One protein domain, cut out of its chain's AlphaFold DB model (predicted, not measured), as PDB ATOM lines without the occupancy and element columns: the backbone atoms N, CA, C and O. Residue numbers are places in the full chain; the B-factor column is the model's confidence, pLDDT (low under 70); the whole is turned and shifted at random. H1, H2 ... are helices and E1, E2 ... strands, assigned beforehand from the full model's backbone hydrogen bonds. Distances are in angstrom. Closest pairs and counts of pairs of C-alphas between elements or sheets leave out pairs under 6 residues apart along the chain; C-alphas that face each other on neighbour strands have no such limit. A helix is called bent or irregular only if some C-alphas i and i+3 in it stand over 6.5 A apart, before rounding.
ATOM      1  N   ARG A  13      39.409 -28.111 -88.513       86.25
ATOM      2  CA  ARG A  13      39.057 -27.511 -87.221       86.25
ATOM      3  C   ARG A  13      37.911 -26.497 -87.332       86.25
ATOM      4  O   ARG A  13      37.080 -26.413 -86.436       86.25
ATOM      5  N   SER A  14      37.858 -25.737 -88.426       89.94
ATOM      6  CA  SER A  14      36.768 -24.794 -88.699       89.94
ATOM      7  C   SER A  14      35.479 -25.521 -89.072       89.94
ATOM      8  O   SER A  14      34.418 -25.117 -88.612       89.94
ATOM      9  N   LEU A  15      35.568 -26.606 -89.851       89.81
ATOM     10  CA  LEU A  15      34.429 -27.465 -90.166       89.81
ATOM     11  C   LEU A  15      33.876 -28.111 -88.895       89.81
ATOM     12  O   LEU A  15      32.676 -28.074 -88.676       89.81
ATOM     13  N   HIS A  16      34.745 -28.632 -88.032       91.12
ATOM     14  CA  HIS A  16      34.348 -29.192 -86.742       91.12
ATOM     15  C   HIS A  16      33.574 -28.186 -85.878       91.12
ATOM     16  O   HIS A  16      32.460 -28.475 -85.443       91.12
ATOM     17  N   ALA A  17      34.116 -26.977 -85.705       91.06
ATOM     18  CA  ALA A  17      33.442 -25.910 -84.968       91.06
ATOM     19  C   ALA A  17      32.112 -25.500 -85.624       91.06
ATOM     20  O   ALA A  17      31.113 -25.305 -84.935       91.06
ATOM     21  N   HIS A  18      32.080 -25.411 -86.957       91.44
ATOM     22  CA  HIS A  18      30.867 -25.114 -87.712       91.44
ATOM     23  C   HIS A  18      29.792 -26.191 -87.519       91.44
ATOM     24  O   HIS A  18      28.635 -25.857 -87.288       91.44
ATOM     25  N   LEU A  19      30.159 -27.473 -87.579       90.31
ATOM     26  CA  LEU A  19      29.233 -28.583 -87.358       90.31
ATOM     27  C   LEU A  19      28.657 -28.554 -85.940       90.31
ATOM     28  O   LEU A  19      27.461 -28.766 -85.771       90.31
ATOM     29  N   ALA A  20      29.477 -28.237 -84.936       89.69
ATOM     30  CA  ALA A  20      29.022 -28.145 -83.552       89.69
ATOM     31  C   ALA A  20      28.041 -26.981 -83.323       89.69
ATOM     32  O   ALA A  20      27.144 -27.101 -82.493       89.69
ATOM     33  N   ASP A  21      28.188 -25.879 -84.066       90.56
ATOM     34  CA  ASP A  21      27.323 -24.695 -83.970       90.56
ATOM     35  C   ASP A  21      26.049 -24.806 -84.826       90.56
ATOM     36  O   ASP A  21      24.952 -24.501 -84.362       90.56
ATOM     37  N   LYS A  22      26.180 -25.234 -86.088       92.12
ATOM     38  CA  LYS A  22      25.096 -25.226 -87.088       92.12
ATOM     39  C   LYS A  22      24.378 -26.551 -87.250       92.12
ATOM     40  O   LYS A  22      23.221 -26.558 -87.663       92.12
ATOM     41  N   HIS A  23      25.048 -27.654 -86.940       90.69
ATOM     42  CA  HIS A  23      24.507 -28.999 -87.094       90.69
ATOM     43  C   HIS A  23      24.629 -29.831 -85.802       90.69
ATOM     44  O   HIS A  23      24.996 -31.007 -85.871       90.69
ATOM     45  N   PRO A  24      24.299 -29.278 -84.613       85.38
ATOM     46  CA  PRO A  24      24.383 -30.031 -83.363       85.38
ATOM     47  C   PRO A  24      23.396 -31.206 -83.322       85.38
ATOM     48  O   PRO A  24      23.615 -32.152 -82.569       85.38
ATOM     49  N   ASP A  25      22.329 -31.145 -84.123       86.31
ATOM     50  CA  ASP A  25      21.305 -32.185 -84.258       86.31
ATOM     51  C   ASP A  25      21.744 -33.370 -85.132       86.31
ATOM     52  O   ASP A  25      21.065 -34.394 -85.166       86.31
ATOM     53  N   ALA A  26      22.886 -33.271 -85.827       87.56
ATOM     54  CA  ALA A  26      23.437 -34.394 -86.592       87.56
ATOM     55  C   ALA A  26      23.934 -35.537 -85.686       87.56
ATOM     56  O   ALA A  26      24.106 -36.667 -86.146       87.56
ATOM     57  N   VAL A  27      24.170 -35.243 -84.404       89.12
ATOM     58  CA  VAL A  27      24.559 -36.226 -83.394       89.12
ATOM     59  C   VAL A  27      23.329 -36.609 -82.579       89.12
ATOM     60  O   VAL A  27      22.780 -35.801 -81.831       89.12
ATOM     61  N   GLY A  28      22.919 -37.867 -82.701       86.25
ATOM     62  CA  GLY A  28      21.858 -38.446 -81.890       86.25
ATOM     63  C   GLY A  28      22.405 -38.981 -80.571       86.25
ATOM     64  O   GLY A  28      23.479 -39.574 -80.526       86.25
ATOM     65  N   THR A  29      21.650 -38.823 -79.488       83.38
ATOM     66  CA  THR A  29      21.911 -39.523 -78.224       83.38
ATOM     67  C   THR A  29      20.797 -40.523 -77.964       83.38
ATOM     68  O   THR A  29      19.619 -40.167 -78.031       83.38
ATOM     69  N   LYS A  30      21.152 -41.763 -77.634       82.94
ATOM     70  CA  LYS A  30      20.205 -42.827 -77.296       82.94
ATOM     71  C   LYS A  30      20.544 -43.408 -75.933       82.94
ATOM     72  O   LYS A  30      21.707 -43.628 -75.607       82.94
ATOM     73  N   GLU A  31      19.524 -43.710 -75.143       79.88
ATOM     74  CA  GLU A  31      19.679 -44.508 -73.932       79.88
ATOM     75  C   GLU A  31      19.145 -45.920 -74.183       79.88
ATOM     76  O   GLU A  31      18.032 -46.104 -74.676       79.88
ATOM     77  N   ARG A  32      19.939 -46.937 -73.844       80.62
ATOM     78  CA  ARG A  32      19.545 -48.342 -73.939       80.62
ATOM     79  C   ARG A  32      19.982 -49.088 -72.686       80.62
ATOM     80  O   ARG A  32      21.172 -49.172 -72.390       80.62
ATOM     81  N   ASN A  33      19.024 -49.667 -71.957       77.94
ATOM     82  CA  ASN A  33      19.269 -50.426 -70.719       77.94
ATOM     83  C   ASN A  33      20.091 -49.643 -69.667       77.94
ATOM     84  O   ASN A  33      21.002 -50.194 -69.042       77.94
ATOM     85  N   GLY A  34      19.818 -48.341 -69.505       74.69
ATOM     86  CA  GLY A  34      20.560 -47.467 -68.585       74.69
ATOM     87  C   GLY A  34      22.021 -47.230 -68.988       74.69
ATOM     88  O   GLY A  34      22.847 -46.871 -68.150       74.69
ATOM     89  N   THR A  35      22.363 -47.499 -70.249       78.19
ATOM     90  CA  THR A  35      23.626 -47.109 -70.873       78.19
ATOM     91  C   THR A  35      23.331 -46.063 -71.934       78.19
ATOM     92  O   THR A  35      22.446 -46.251 -72.764       78.19
ATOM     93  N   GLN A  36      24.088 -44.975 -71.917       80.56
ATOM     94  CA  GLN A  36      23.970 -43.903 -72.892       80.56
ATOM     95  C   GLN A  36      24.920 -44.149 -74.068       80.56
ATOM     96  O   GLN A  36      26.053 -44.619 -73.905       80.56
ATOM     97  N   TYR A  37      24.432 -43.836 -75.255       84.81
ATOM     98  CA  TYR A  37      25.103 -43.976 -76.534       84.81
ATOM     99  C   TYR A  37      24.957 -42.662 -77.282       84.81
ATOM    100  O   TYR A  37      23.929 -41.989 -77.175       84.81
ATOM    101  N   TYR A  38      25.978 -42.310 -78.044       87.44
ATOM    102  CA  TYR A  38      25.861 -41.282 -79.063       87.44
ATOM    103  C   TYR A  38      26.130 -41.907 -80.417       87.44
ATOM    104  O   TYR A  38      26.962 -42.809 -80.538       87.44
ATOM    105  N   GLU A  39      25.412 -41.431 -81.423       91.25
ATOM    106  CA  GLU A  39      25.621 -41.821 -82.803       91.25
ATOM    107  C   GLU A  39      25.726 -40.592 -83.694       91.25
ATOM    108  O   GLU A  39      25.053 -39.583 -83.481       91.25
ATOM    109  N   VAL A  40      26.554 -40.696 -84.721       91.44
ATOM    110  CA  VAL A  40      26.609 -39.728 -85.812       91.44
ATOM    111  C   VAL A  40      26.576 -40.495 -87.121       91.44
ATOM    112  O   VAL A  40      27.271 -41.497 -87.273       91.44
ATOM    113  N   THR A  41      25.744 -40.051 -88.059       91.50
ATOM    114  CA  THR A  41      25.644 -40.679 -89.380       91.50
ATOM    115  C   THR A  41      26.317 -39.795 -90.412       91.50
ATOM    116  O   THR A  41      26.010 -38.606 -90.507       91.50
ATOM    117  N   CYS A  42      27.226 -40.373 -91.192       91.12
ATOM    118  CA  CYS A  42      27.832 -39.697 -92.320       91.12
ATOM    119  C   CYS A  42      26.774 -39.499 -93.417       91.12
ATOM    120  O   CYS A  42      26.255 -40.479 -93.948       91.12
ATOM    121  N   PRO A  43      26.454 -38.258 -93.808       88.06
ATOM    122  CA  PRO A  43      25.459 -37.993 -94.850       88.06
ATOM    123  C   PRO A  43      25.960 -38.321 -96.266       88.06
ATOM    124  O   PRO A  43      25.163 -38.334 -97.197       88.06
ATOM    125  N   VAL A  44      27.265 -38.562 -96.445       88.06
ATOM    126  CA  VAL A  44      27.868 -38.852 -97.756       88.06
ATOM    127  C   VAL A  44      27.741 -40.336 -98.106       88.06
ATOM    128  O   VAL A  44      27.319 -40.671 -99.208       88.06
ATOM    129  N   CYS A  45      28.082 -41.230 -97.174       91.06
ATOM    130  CA  CYS A  45      28.049 -42.683 -97.388       91.06
ATOM    131  C   CYS A  45      26.945 -43.412 -96.608       91.06
ATOM    132  O   CYS A  45      26.677 -44.578 -96.886       91.06
ATOM    133  N   GLY A  46      26.309 -42.750 -95.638       89.12
ATOM    134  CA  GLY A  46      25.312 -43.354 -94.754       89.12
ATOM    135  C   GLY A  46      25.894 -44.161 -93.591       89.12
ATOM    136  O   GLY A  46      25.130 -44.785 -92.860       89.12
ATOM    137  N   GLU A  47      27.215 -44.173 -93.394       89.88
ATOM    138  CA  GLU A  47      27.834 -44.918 -92.295       89.88
ATOM    139  C   GLU A  47      27.541 -44.265 -90.939       89.88
ATOM    140  O   GLU A  47      27.783 -43.073 -90.736       89.88
ATOM    141  N   SER A  48      27.004 -45.049 -90.004       87.50
ATOM    142  CA  SER A  48      26.669 -44.600 -88.655       87.50
ATOM    143  C   SER A  48      27.728 -45.039 -87.647       87.50
ATOM    144  O   SER A  48      27.932 -46.235 -87.431       87.50
ATOM    145  N   TYR A  49      28.342 -44.074 -86.976       86.06
ATOM    146  CA  TYR A  49      29.299 -44.293 -85.902       86.06
ATOM    147  C   TYR A  49      28.583 -44.228 -84.559       86.06
ATOM    148  O   TYR A  49      28.291 -43.140 -84.068       86.06
ATOM    149  N   GLU A  50      28.300 -45.389 -83.966       87.44
ATOM    150  CA  GLU A  50      27.779 -45.493 -82.601       87.44
ATOM    151  C   GLU A  50      28.937 -45.659 -81.614       87.44
ATOM    152  O   GLU A  50      29.778 -46.551 -81.760       87.44
ATOM    153  N   HIS A  51      28.951 -44.847 -80.560       85.31
ATOM    154  CA  HIS A  51      29.890 -45.020 -79.468       85.31
ATOM    155  C   HIS A  51      29.176 -45.004 -78.119       85.31
ATOM    156  O   HIS A  51      28.348 -44.153 -77.786       85.31
ATOM    157  N   ARG A  52      29.542 -45.981 -77.290       83.06
ATOM    158  CA  ARG A  52      29.036 -46.107 -75.928       83.06
ATOM    159  C   ARG A  52      29.708 -45.081 -75.019       83.06
ATOM    160  O   ARG A  52      30.939 -45.055 -74.933       83.06
ATOM    161  N   VAL A  53      28.921 -44.329 -74.254       77.12
ATOM    162  CA  VAL A  53      29.429 -43.500 -73.155       77.12
ATOM    163  C   VAL A  53      29.735 -44.423 -71.975       77.12
ATOM    164  O   VAL A  53      28.844 -44.910 -71.279       77.12
ATOM    165  N   ARG A  54      31.018 -44.747 -71.775       65.38
ATOM    166  CA  ARG A  54      31.481 -45.528 -70.618       65.38
ATOM    167  C   ARG A  54      32.017 -44.583 -69.544       65.38
ATOM    168  O   ARG A  54      33.208 -44.293 -69.529       65.38
ATOM    169  N   LYS A  55      31.174 -44.152 -68.603       57.00
ATOM    170  CA  LYS A  55      31.657 -43.672 -67.297       57.00
ATOM    171  C   LYS A  55      30.700 -44.078 -66.179       57.00
ATOM    172  O   LYS A  55      29.492 -44.090 -66.365       57.00
ATOM    173  N   GLY A  56      31.282 -44.499 -65.055       51.62
ATOM    174  CA  GLY A  56      30.687 -45.290 -63.967       51.62
ATOM    175  C   GLY A  56      29.584 -44.644 -63.128       51.62
ATOM    176  O   GLY A  56      29.318 -45.125 -62.031       51.62
ATOM    177  N   THR A  57      28.917 -43.614 -63.631       48.81
ATOM    178  CA  THR A  57      27.774 -43.000 -62.967       48.81
ATOM    179  C   THR A  57      26.623 -43.086 -63.953       48.81
ATOM    180  O   THR A  57      26.647 -42.437 -64.992       48.81
ATOM    181  N   ARG A  58      25.627 -43.929 -63.654       55.53
ATOM    182  CA  ARG A  58      24.309 -43.952 -64.317       55.53
ATOM    183  C   ARG A  58      23.550 -42.647 -64.021       55.53
ATOM    184  O   ARG A  58      22.421 -42.690 -63.546       55.53
ATOM    185  N   ASP A  59      24.203 -41.501 -64.177       62.28
ATOM    186  CA  ASP A  59      23.603 -40.205 -63.917       62.28
ATOM    187  C   ASP A  59      23.001 -39.702 -65.232       62.28
ATOM    188  O   ASP A  59      23.746 -39.426 -66.176       62.28
ATOM    189  N   PRO A  60      21.668 -39.610 -65.338       63.72
ATOM    190  CA  PRO A  60      21.021 -39.096 -66.537       63.72
ATOM    191  C   PRO A  60      21.430 -37.648 -66.843       63.72
ATOM    192  O   PRO A  60      21.463 -37.279 -68.017       63.72
ATOM    193  N   ARG A  61      21.860 -36.871 -65.833       69.50
ATOM    194  CA  ARG A  61      22.348 -35.496 -66.016       69.50
ATOM    195  C   ARG A  61      23.699 -35.443 -66.718       69.50
ATOM    196  O   ARG A  61      24.069 -34.391 -67.216       69.50
ATOM    197  N   PHE A  62      24.416 -36.564 -66.853       71.56
ATOM    198  CA  PHE A  62      25.679 -36.601 -67.595       71.56
ATOM    199  C   PHE A  62      25.499 -36.183 -69.061       71.56
ATOM    200  O   PHE A  62      26.346 -35.482 -69.599       71.56
ATOM    201  N   LEU A  63      24.394 -36.557 -69.716       68.25
ATOM    202  CA  LEU A  63      24.122 -36.082 -71.082       68.25
ATOM    203  C   LEU A  63      23.724 -34.608 -71.119       68.25
ATOM    204  O   LEU A  63      23.980 -33.946 -72.120       68.25
ATOM    205  N   GLU A  64      23.112 -34.093 -70.055       73.19
ATOM    206  CA  GLU A  64      22.785 -32.670 -69.950       73.19
ATOM    207  C   GLU A  64      24.054 -31.835 -69.729       73.19
ATOM    208  O   GLU A  64      24.248 -30.826 -70.402       73.19
ATOM    209  N   GLU A  65      24.952 -32.287 -68.851       77.56
ATOM    210  CA  GLU A  65      26.192 -31.588 -68.500       77.56
ATOM    211  C   GLU A  65      27.284 -31.746 -69.570       77.56
ATOM    212  O   GLU A  65      27.918 -30.768 -69.955       77.56
ATOM    213  N   PHE A  66      27.474 -32.960 -70.099       79.69
ATOM    214  CA  PHE A  66      28.555 -33.298 -71.039       79.69
ATOM    215  C   PHE A  66      28.064 -33.484 -72.479       79.69
ATOM    216  O   PHE A  66      28.838 -33.865 -73.359       79.69
ATOM    217  N   GLY A  67      26.789 -33.208 -72.765       78.75
ATOM    218  CA  GLY A  67      26.213 -33.382 -74.100       78.75
ATOM    219  C   GLY A  67      26.944 -32.583 -75.177       78.75
ATOM    220  O   GLY A  67      27.102 -33.071 -76.294       78.75
ATOM    221  N   ALA A  68      27.436 -31.387 -74.849       82.81
ATOM    222  CA  ALA A  68      28.241 -30.584 -75.770       82.81
ATOM    223  C   ALA A  68      29.593 -31.249 -76.084       82.81
ATOM    224  O   ALA A  68      29.980 -31.341 -77.246       82.81
ATOM    225  N   GLU A  69      30.288 -31.772 -75.070       86.00
ATOM    226  CA  GLU A  69      31.571 -32.468 -75.235       86.00
ATOM    227  C   GLU A  69      31.427 -33.759 -76.037       86.00
ATOM    228  O   GLU A  69      32.221 -34.021 -76.940       86.00
ATOM    229  N   ILE A  70      30.371 -34.529 -75.773       84.38
ATOM    230  CA  ILE A  70      30.061 -35.748 -76.523       84.38
ATOM    231  C   ILE A  70      29.827 -35.428 -78.003       84.38
ATOM    232  O   ILE A  70      30.393 -36.094 -78.870       84.38
ATOM    233  N   ARG A  71      29.043 -34.383 -78.300       88.00
ATOM    234  CA  ARG A  71      28.820 -33.930 -79.679       88.00
ATOM    235  C   ARG A  71      30.116 -33.496 -80.344       88.00
ATOM    236  O   ARG A  71      30.349 -33.871 -81.487       88.00
ATOM    237  N   MET A  72      30.977 -32.764 -79.636       88.19
ATOM    238  CA  MET A  72      32.286 -32.382 -80.168       88.19
ATOM    239  C   MET A  72      33.111 -33.614 -80.552       88.19
ATOM    240  O   MET A  72      33.641 -33.655 -81.657       88.19
ATOM    241  N   VAL A  73      33.181 -34.643 -79.710       89.00
ATOM    242  CA  VAL A  73      33.927 -35.868 -80.047       89.00
ATOM    243  C   VAL A  73      33.294 -36.606 -81.233       89.00
ATOM    244  O   VAL A  73      34.003 -37.007 -82.152       89.00
ATOM    245  N   ALA A  74      31.966 -36.739 -81.266       90.31
ATOM    246  CA  ALA A  74      31.265 -37.396 -82.370       90.31
ATOM    247  C   ALA A  74      31.487 -36.674 -83.712       90.31
ATOM    248  O   ALA A  74      31.765 -37.302 -84.733       90.31
ATOM    249  N   LEU A  75      31.414 -35.343 -83.715       90.69
ATOM    250  CA  LEU A  75      31.656 -34.539 -84.911       90.69
ATOM    251  C   LEU A  75      33.124 -34.573 -85.344       90.69
ATOM    252  O   LEU A  75      33.391 -34.532 -86.541       90.69
ATOM    253  N   ASP A  76      34.071 -34.675 -84.411       90.88
ATOM    254  CA  ASP A  76      35.487 -34.862 -84.745       90.88
ATOM    255  C   ASP A  76      35.709 -36.195 -85.475       90.88
ATOM    256  O   ASP A  76      36.370 -36.227 -86.513       90.88
ATOM    257  N   MET A  77      35.070 -37.274 -85.004       90.19
ATOM    258  CA  MET A  77      35.100 -38.567 -85.695       90.19
ATOM    259  C   MET A  77      34.536 -38.469 -87.115       90.19
ATOM    260  O   MET A  77      35.132 -39.003 -88.049       90.19
ATOM    261  N   LEU A  78      33.421 -37.755 -87.295       90.00
ATOM    262  CA  LEU A  78      32.848 -37.531 -88.620       90.00
ATOM    263  C   LEU A  78      33.808 -36.747 -89.525       90.00
ATOM    264  O   LEU A  78      33.987 -37.108 -90.683       90.00
ATOM    265  N   VAL A  79      34.433 -35.686 -89.012       90.44
ATOM    266  CA  VAL A  79      35.417 -34.891 -89.762       90.44
ATOM    267  C   VAL A  79      36.600 -35.764 -90.183       90.44
ATOM    268  O   VAL A  79      36.994 -35.723 -91.348       90.44
ATOM    269  N   HIS A  80      37.125 -36.595 -89.282       90.62
ATOM    270  CA  HIS A  80      38.178 -37.556 -89.609       90.62
ATOM    271  C   HIS A  80      37.742 -38.568 -90.678       90.62
ATOM    272  O   HIS A  80      38.498 -38.815 -91.617       90.62
ATOM    273  N   HIS A  81      36.521 -39.100 -90.586       90.56
ATOM    274  CA  HIS A  81      35.958 -39.992 -91.601       90.56
ATOM    275  C   HIS A  81      35.837 -39.300 -92.966       90.56
ATOM    276  O   HIS A  81      36.252 -39.856 -93.978       90.56
ATOM    277  N   LEU A  82      35.342 -38.061 -93.008       88.44
ATOM    278  CA  LEU A  82      35.242 -37.282 -94.244       88.44
ATOM    279  C   LEU A  82      36.615 -37.061 -94.903       88.44
ATOM    280  O   LEU A  82      36.717 -37.122 -96.127       88.44
ATOM    281  N   VAL A  83      37.667 -36.814 -94.114       88.56
ATOM    282  CA  VAL A  83      39.043 -36.662 -94.626       88.56
ATOM    283  C   VAL A  83      39.570 -37.972 -95.202       88.56
ATOM    284  O   VAL A  83      40.187 -37.961 -96.265       88.56
ATOM    285  N   ALA A  84      39.358 -39.078 -94.488       89.69
ATOM    286  CA  ALA A  84      39.902 -40.380 -94.852       89.69
ATOM    287  C   ALA A  84      39.157 -41.004 -96.044       89.69
ATOM    288  O   ALA A  84      39.781 -41.374 -97.036       89.69
ATOM    289  N   GLU A  85      37.827 -41.050 -95.973       90.19
ATOM    290  CA  GLU A  85      36.979 -41.814 -96.895       90.19
ATOM    291  C   GLU A  85      36.362 -40.944 -98.001       90.19
ATOM    292  O   GLU A  85      35.996 -41.440 -99.070       90.19
ATOM    293  N   HIS A  86      36.259 -39.626 -97.789       88.25
ATOM    294  CA  HIS A  86      35.624 -38.697 -98.732       88.25
ATOM    295  C   HIS A  86      36.519 -37.531 -99.182       88.25
ATOM    296  O   HIS A  86      36.022 -36.406 -99.308       88.25
ATOM    297  N   PRO A  87      37.803 -37.756 -99.531       82.38
ATOM    298  CA  PRO A  87      38.729 -36.675 -99.870       82.38
ATOM    299  C   PRO A  87      38.234 -35.817-101.043       82.38
ATOM    300  O   PRO A  87      38.377 -34.600-101.008       82.38
ATOM    301  N   ALA A  88      37.556 -36.416-102.032       79.38
ATOM    302  CA  ALA A  88      36.993 -35.701-103.181       79.38
ATOM    303  C   ALA A  88      35.870 -34.716-102.814       79.38
ATOM    304  O   ALA A  88      35.638 -33.758-103.542       79.38
ATOM    305  N   GLN A  89      35.164 -34.947-101.704       74.38
ATOM    306  CA  GLN A  89      34.169 -34.008-101.173       74.38
ATOM    307  C   GLN A  89      34.828 -32.940-100.292       74.38
ATOM    308  O   GLN A  89      34.226 -31.910-100.011       74.38
ATOM    309  N   GLN A  90      36.071 -33.158 -99.858       73.25
ATOM    310  CA  GLN A  90      36.804 -32.256 -98.973       73.25
ATOM    311  C   GLN A  90      37.725 -31.275 -99.706       73.25
ATOM    312  O   GLN A  90      38.222 -30.334 -99.073       73.25
TER     313      GLN A  90
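Overview. This is residues 13 to 90 of the 93 residues of the protein "Transcription elongation factor Elf1" of Saccharomonospora amisosensis (UniProt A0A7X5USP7). A small antiparallel sheet of three strands, E1, E2 and E3, has one long helix, H2, packed slantwise over one face, while its other face is bare. The shorter helix H1 packs on H2 on the side away from the sheet, and the four-residue H3 makes a corner at the far end of H2. The 78 printed residues hold three named helices and three named strands, in the order H1 E1 E2 E3 H2 H3, a mixed class. The whole is compact, with a radius of gyration of the C-alphas of 13.1 A, yet elongated, spanning 42 by 22 by 17 A.

Along the chain. E2 covers residues 35 to 41, 19.7 A from first to last C-alpha; E1 covers residues 27 to 32, 16.2 A, and E3 residues 48 to 52, 13.0 A. H2 runs 34.7 A from Arg 61, C-alpha at (22.348, -35.496, -66.016), to Glu 85 at (36.979, -41.814, -96.895). H1, residues 13 to 22, is 14.1 A long and begins with C-alpha 13 at (39.057, -27.511, -87.221). H3 covers residues 87 to 90.

Arrangement. The sheet runs E1, E2, E3, a meander, each strand the antiparallel neighbour of the one before; it is strongly twisted, but only just, with C-alphas up to 4.4 A off its best plane. In the hairpin of E1 and E2, N 30 and O 37 are within hydrogen-bond range at 2.8 A. In the hairpin of E2 and E3, N 49 and O 40 are within range at 2.8 A. H2 is on the sheet at a height of 8.6 A, over E1 and E2, slantwise to the strands at 48 degrees to E1 on the local plane; these two layers are a helix on one face of a sheet. The closest C-alphas of E2 and H2, those of Val 40 and Ala 74, are 6.2 A apart. H2 is irregular, with C-alphas 65 and 68 7.6 A apart, and has a kink of 60 degrees near residue 68. With its residues 71 to 79 alone H2 touches H1, opposite ways at a steep tilt of 49 degrees; their closest C-alphas, His 16 and Asp 76, are 6.1 A apart. H1 is not on the sheet. H2 and H3 only just touch, only at the corner by their link, with 3 pairs of C-alphas within 8 A, the closest those of Val 83 and Gln 90 at 6.6 A. Every O i to N i+4 pair is within hydrogen-bond range in H1, and 19 of 21 are in H2; H3 is too short for such a pair.

Size, cuts and confidence. The two C-alphas farthest apart, those of Thr 57 and Ala 88, are 41.9 A apart. The printed part has no cut and no long link. The mean pLDDT of the printed part is 83.0, and residues 54 to 61 and residue 63 are under 70.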